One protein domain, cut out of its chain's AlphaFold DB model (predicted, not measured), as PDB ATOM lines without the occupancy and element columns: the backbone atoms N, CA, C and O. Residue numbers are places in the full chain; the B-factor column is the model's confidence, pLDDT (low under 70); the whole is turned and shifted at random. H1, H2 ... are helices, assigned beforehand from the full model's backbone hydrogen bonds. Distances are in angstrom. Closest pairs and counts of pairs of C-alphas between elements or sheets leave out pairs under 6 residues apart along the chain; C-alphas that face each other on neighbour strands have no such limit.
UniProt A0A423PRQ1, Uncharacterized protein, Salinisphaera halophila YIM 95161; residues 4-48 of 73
ATOM      1  N   ARG A   4      48.794  27.947 -53.848       87.12
ATOM      2  CA  ARG A   4      48.505  26.747 -53.042       87.12
ATOM      3  C   ARG A   4      48.709  26.938 -51.535       87.12
ATOM      4  O   ARG A   4      47.853  26.523 -50.762       87.12
ATOM      5  N   ALA A   5      49.782  27.609 -51.120       85.56
ATOM      6  CA  ALA A   5      50.062  27.850 -49.703       85.56
ATOM      7  C   ALA A   5      49.009  28.771 -49.062       85.56
ATOM      8  O   ALA A   5      48.647  28.602 -47.901       85.56
ATOM      9  N   VAL A   6      48.470  29.715 -49.841       86.94
ATOM     10  CA  VAL A   6      47.393  30.615 -49.401       86.94
ATOM     11  C   VAL A   6      46.100  29.829 -49.178       86.94
ATOM     12  O   VAL A   6      45.447  29.986 -48.150       86.94
ATOM     13  N   VAL A   7      45.757  28.925 -50.097       89.88
ATOM     14  CA  VAL A   7      44.561  28.074 -49.987       89.88
ATOM     15  C   VAL A   7      44.652  27.115 -48.795       89.88
ATOM     16  O   VAL A   7      43.667  26.914 -48.081       89.88
ATOM     17  N   GLU A   8      45.823  26.537 -48.531       91.19
ATOM     18  CA  GLU A   8      46.036  25.689 -47.350       91.19
ATOM     19  C   GLU A   8      45.885  26.472 -46.042       91.19
ATOM     20  O   GLU A   8      45.253  25.982 -45.099       91.19
ATOM     21  N   LEU A   9      46.404  27.702 -45.998       91.19
ATOM     22  CA  LEU A   9      46.275  28.587 -44.844       91.19
ATOM     23  C   LEU A   9      44.804  28.930 -44.566       91.19
ATOM     24  O   LEU A   9      44.350  28.807 -43.428       91.19
ATOM     25  N   LEU A  10      44.044  29.288 -45.606       90.50
ATOM     26  CA  LEU A  10      42.616  29.598 -45.496       90.50
ATOM     27  C   LEU A  10      41.803  28.391 -45.016       90.50
ATOM     28  O   LEU A  10      40.993  28.519 -44.100       90.50
ATOM     29  N   ASN A  11      42.065  27.198 -45.555       91.81
ATOM     30  CA  ASN A  11      41.401  25.971 -45.104       91.81
ATOM     31  C   ASN A  11      41.729  25.629 -43.645       91.81
ATOM     32  O   ASN A  11      40.878  25.150 -42.891       91.81
ATOM     33  N   ARG A  12      42.974  25.863 -43.219       91.50
ATOM     34  CA  ARG A  12      43.385  25.662 -41.826       91.50
ATOM     35  C   ARG A  12      42.708  26.666 -40.892       91.50
ATOM     36  O   ARG A  12      42.211  26.253 -39.847       91.50
ATOM     37  N   ALA A  13      42.631  27.934 -41.291       89.81
ATOM     38  CA  ALA A  13      41.926  28.970 -40.545       89.81
ATOM     39  C   ALA A  13      40.423  28.667 -40.438       89.81
ATOM     40  O   ALA A  13      39.870  28.714 -39.342       89.81
ATOM     41  N   GLY A  14      39.778  28.259 -41.536       92.12
ATOM     42  CA  GLY A  14      38.355  27.905 -41.554       92.12
ATOM     43  C   GLY A  14      38.014  26.773 -40.583       92.12
ATOM     44  O   GLY A  14      37.085  26.899 -39.789       92.12
ATOM     45  N   ARG A  15      38.819  25.702 -40.559       92.12
ATOM     46  CA  ARG A  15      38.639  24.598 -39.596       92.12
ATOM     47  C   ARG A  15      38.786  25.047 -38.145       92.12
ATOM     48  O   ARG A  15      38.053  24.575 -37.280       92.12
ATOM     49  N   TRP A  16      39.722  25.954 -37.881       90.88
ATOM     50  CA  TRP A  16      39.935  26.491 -36.541       90.88
ATOM     51  C   TRP A  16      38.758  27.361 -36.083       90.88
ATOM     52  O   TRP A  16      38.257  27.178 -34.975       90.88
ATOM     53  N   ILE A  17      38.257  28.233 -36.963       90.44
ATOM     54  CA  ILE A  17      37.066  29.058 -36.709       90.44
ATOM     55  C   ILE A  17      35.845  28.169 -36.451       90.44
ATOM     56  O   ILE A  17      35.116  28.390 -35.488       90.44
ATOM     57  N   ASP A  18      35.647  27.125 -37.252       89.75
ATOM     58  CA  ASP A  18      34.508  26.218 -37.107       89.75
ATOM     59  C   ASP A  18      34.579  25.386 -35.810       89.75
ATOM     60  O   ASP A  18      33.570  25.131 -35.148       89.75
ATOM     61  N   ALA A  19      35.782  24.988 -35.383       86.44
ATOM     62  CA  ALA A  19      35.993  24.369 -34.074       86.44
ATOM     63  C   ALA A  19      35.693  25.347 -32.923       86.44
ATOM     64  O   ALA A  19      35.031  24.980 -31.949       86.44
ATOM     65  N   TRP A  20      36.129  26.603 -33.049       86.25
ATOM     66  CA  TRP A  20      35.875  27.644 -32.055       86.25
ATOM     67  C   TRP A  20      34.382  27.974 -31.928       86.25
ATOM     68  O   TRP A  20      33.851  28.001 -30.817       86.25
ATOM     69  N   LEU A  21      33.671  28.133 -33.048       86.94
ATOM     70  CA  LEU A  21      32.226  28.379 -33.064       86.94
ATOM     71  C   LEU A  21      31.440  27.213 -32.456       86.94
ATOM     72  O   LEU A  21      30.521  27.438 -31.666       86.94
ATOM     73  N   ARG A  22      31.814  25.964 -32.768       84.06
ATOM     74  CA  ARG A  22      31.208  24.775 -32.146       84.06
ATOM     75  C   ARG A  22      31.417  24.755 -30.638       84.06
ATOM     76  O   ARG A  22      30.459  24.518 -29.903       84.06
ATOM     77  N   ARG A  23      32.629  25.068 -30.175       82.62
ATOM     78  CA  ARG A  23      32.938  25.151 -28.743       82.62
ATOM     79  C   ARG A  23      32.135  26.248 -28.051       82.62
ATOM     80  O   ARG A  23      31.585  26.001 -26.985       82.62
ATOM     81  N   ARG A  24      32.001  27.417 -28.681       81.75
ATOM     82  CA  ARG A  24      31.208  28.530 -28.147       81.75
ATOM     83  C   ARG A  24      29.726  28.169 -28.030       81.75
ATOM     84  O   ARG A  24      29.127  28.393 -26.987       81.75
ATOM     85  N   ARG A  25      29.149  27.527 -29.053       76.75
ATOM     86  CA  ARG A  25      27.767  27.015 -28.994       76.75
ATOM     87  C   ARG A  25      27.592  25.956 -27.906       76.75
ATOM     88  O   ARG A  25      26.571  25.958 -27.229       76.75
ATOM     89  N   ALA A  26      28.568  25.066 -27.726       76.31
ATOM     90  CA  ALA A  26      28.533  24.073 -26.654       76.31
ATOM     91  C   ALA A  26      28.570  24.733 -25.265       76.31
ATOM     92  O   ALA A  26      27.765  24.371 -24.416       76.31
ATOM     93  N   SER A  27      29.417  25.748 -25.053       72.75
ATOM     94  CA  SER A  27      29.450  26.484 -23.782       72.75
ATOM     95  C   SER A  27      28.167  27.264 -23.510       72.75
ATOM     96  O   SER A  27      27.740  27.326 -22.367       72.75
ATOM     97  N   THR A  28      27.527  27.828 -24.540       73.44
ATOM     98  CA  THR A  28      26.246  28.528 -24.366       73.44
ATOM     99  C   THR A  28      25.143  27.560 -23.957       73.44
ATOM    100  O   THR A  28      24.439  27.840 -22.998       73.44
ATOM    101  N   ARG A  29      25.052  26.389 -24.605       72.62
ATOM    102  CA  ARG A  29      24.085  25.350 -24.211       72.62
ATOM    103  C   ARG A  29      24.352  24.805 -22.815       72.62
ATOM    104  O   ARG A  29      23.411  24.488 -22.105       72.62
ATOM    105  N   GLN A  30      25.621  24.673 -22.431       71.56
ATOM    106  CA  GLN A  30      25.964  24.234 -21.082       71.56
ATOM    107  C   GLN A  30      25.544  25.287 -20.051       71.56
ATOM    108  O   GLN A  30      24.831  24.952 -19.121       71.56
ATOM    109  N   ALA A  31      25.855  26.565 -20.281       74.88
ATOM    110  CA  ALA A  31      25.438  27.652 -19.396       74.88
ATOM    111  C   ALA A  31      23.907  27.798 -19.301       74.88
ATOM    112  O   ALA A  31      23.382  28.161 -18.255       74.88
ATOM    113  N   GLU A  32      23.188  27.524 -20.388       71.38
ATOM    114  CA  GLU A  32      21.724  27.499 -20.409       71.38
ATOM    115  C   GLU A  32      21.167  26.333 -19.580       71.38
ATOM    116  O   GLU A  32      20.252  26.538 -18.790       71.38
ATOM    117  N   ARG A  33      21.776  25.142 -19.673       74.44
ATOM    118  CA  ARG A  33      21.445  23.989 -18.819       74.44
ATOM    119  C   ARG A  33      21.739  24.252 -17.346       74.44
ATOM    120  O   ARG A  33      20.898  23.947 -16.514       74.44
ATOM    121  N   ASP A  34      22.886  24.846 -17.040       77.44
ATOM    122  CA  ASP A  34      23.271  25.160 -15.663       77.44
ATOM    123  C   ASP A  34      22.300  26.192 -15.048       77.44
ATOM    124  O   ASP A  34      21.955  26.104 -13.875       77.44
ATOM    125  N   ARG A  35      21.801  27.151 -15.847       70.12
ATOM    126  CA  ARG A  35      20.745  28.090 -15.423       70.12
ATOM    127  C   ARG A  35      19.401  27.403 -15.201       70.12
ATOM    128  O   ARG A  35      18.758  27.683 -14.203       70.12
ATOM    129  N   LEU A  36      19.012  26.503 -16.101       73.56
ATOM    130  CA  LEU A  36      17.824  25.650 -15.970       73.56
ATOM    131  C   LEU A  36      17.858  24.796 -14.696       73.56
ATOM    132  O   LEU A  36      16.834  24.614 -14.048       73.56
ATOM    133  N   GLU A  37      19.028  24.255 -14.355       70.56
ATOM    134  CA  GLU A  37      19.220  23.443 -13.151       70.56
ATOM    135  C   GLU A  37      19.222  24.300 -11.876       70.56
ATOM    136  O   GLU A  37      18.704  23.868 -10.848       70.56
ATOM    137  N   ALA A  38      19.759  25.523 -11.944       78.75
ATOM    138  CA  ALA A  38      19.791  26.453 -10.818       78.75
ATOM    139  C   ALA A  38      18.432  27.119 -10.535       78.75
ATOM    140  O   ALA A  38      18.073  27.282  -9.370       78.75
ATOM    141  N   ASP A  39      17.692  27.505 -11.578       77.50
ATOM    142  CA  ASP A  39      16.371  28.124 -11.464       77.50
ATOM    143  C   ASP A  39      15.439  27.682 -12.611       77.50
ATOM    144  O   ASP A  39      15.309  28.352 -13.646       77.50
ATOM    145  N   PRO A  40      14.764  26.532 -12.450       74.94
ATOM    146  CA  PRO A  40      13.843  26.026 -13.461       74.94
ATOM    147  C   PRO A  40      12.577  26.887 -13.595       74.94
ATOM    148  O   PRO A  40      11.922  26.845 -14.638       74.94
ATOM    149  N   GLY A  41      12.216  27.661 -12.562       78.06
ATOM    150  CA  GLY A  41      11.003  28.480 -12.537       78.06
ATOM    151  C   GLY A  41      11.123  29.726 -13.409       78.06
ATOM    152  O   GLY A  41      10.205  30.027 -14.175       78.06
ATOM    153  N   ASP A  42      12.268  30.405 -13.344       76.06
ATOM    154  CA  ASP A  42      12.551  31.564 -14.194       76.06
ATOM    155  C   ASP A  42      12.686  31.169 -15.670       76.06
ATOM    156  O   ASP A  42      12.123  31.841 -16.534       76.06
ATOM    157  N   TRP A  43      13.328  30.033 -15.977       76.00
ATOM    158  CA  TRP A  43      13.377  29.523 -17.354       76.00
ATOM    159  C   TRP A  43      11.982  29.166 -17.891       76.00
ATOM    160  O   TRP A  43      11.646  29.518 -19.021       76.00
ATOM    161  N   TYR A  44      11.141  28.512 -17.079       75.12
ATOM    162  CA  TYR A  44       9.762  28.202 -17.464       75.12
ATOM    163  C   TYR A  44       8.948  29.475 -17.721       75.12
ATOM    164  O   TYR A  44       8.211  29.547 -18.700       75.12
ATOM    165  N   ARG A  45       9.101  30.508 -16.887       75.44
ATOM    166  CA  ARG A  45       8.404  31.788 -17.064       75.44
ATOM    167  C   ARG A  45       8.897  32.566 -18.289       75.44
ATOM    168  O   ARG A  45       8.079  33.165 -18.973       75.44
ATOM    169  N   ASP A  46      10.187  32.531 -18.603       76.81
ATOM    170  CA  ASP A  46      10.739  33.187 -19.799       76.81
ATOM    171  C   ASP A  46      10.285  32.497 -21.099       76.81
ATOM    172  O   ASP A  46       9.897  33.154 -22.063       76.81
ATOM    173  N   HIS A  47      10.247  31.159 -21.114       73.94
ATOM    174  CA  HIS A  47       9.887  30.383 -22.307       73.94
ATOM    175  C   HIS A  47       8.383  30.128 -22.480       73.94
ATOM    176  O   HIS A  47       7.919  29.973 -23.611       73.94
ATOM    177  N   PHE A  48       7.625  30.058 -21.385       75.25
ATOM    178  CA  PHE A  48       6.205  29.685 -21.376       75.25
ATOM    179  C   PHE A  48       5.317  30.649 -20.581       75.25
ATOM    180  O   PHE A  48       4.100  30.494 -20.593       75.25
TER     181      PHE A  48
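AT A GLANCE: This is residues 4 to 48 of the 73 residues of an uncharacterized protein of Salinisphaera halophila YIM 95161 (UniProt A0A423PRQ1). One long, straight helix, H1, makes almost the whole length of this model, and a short helix, H2, turns off at its far end to make a lopsided L. The printed part has 45 residues with two named helices, H1 then H2, and no named strand; the class is all helix. It is extended, with a radius of gyration of the C-alphas of 17.8 A, and spans 55 by 17 by 6 A.

HOW THE PARTS SIT: Start with H1, residues 4 to 38, of which residues 4 to 31 stand free. Past Asp 39, a tight link, look for H2, residues 40 to 48. H1 and H2 are close but not clearly touching; their closest C-alphas, those of Leu 36 and Trp 43, are 6.1 A apart. They run opposite ways at a steep tilt of 68 degrees, only just short of about perpendicular. In H1 and H2 every O i to N i+4 pair is within hydrogen-bond range.

IN THESE COORDINATES: Find C-alpha 4 at (48.505, 26.747, -53.042); from there H1 runs 51.1 A to C-alpha 38 at (19.791, 26.453, -10.818). H2 runs 11.6 A from C-alpha 40 to C-alpha 48 at (6.205, 29.685, -21.376).

THE WHOLE: The two C-alphas farthest apart, those of Arg 4 and Gly 41, are 55.2 A apart. The printed part has no cut, and no printed residue has a pLDDT under 70.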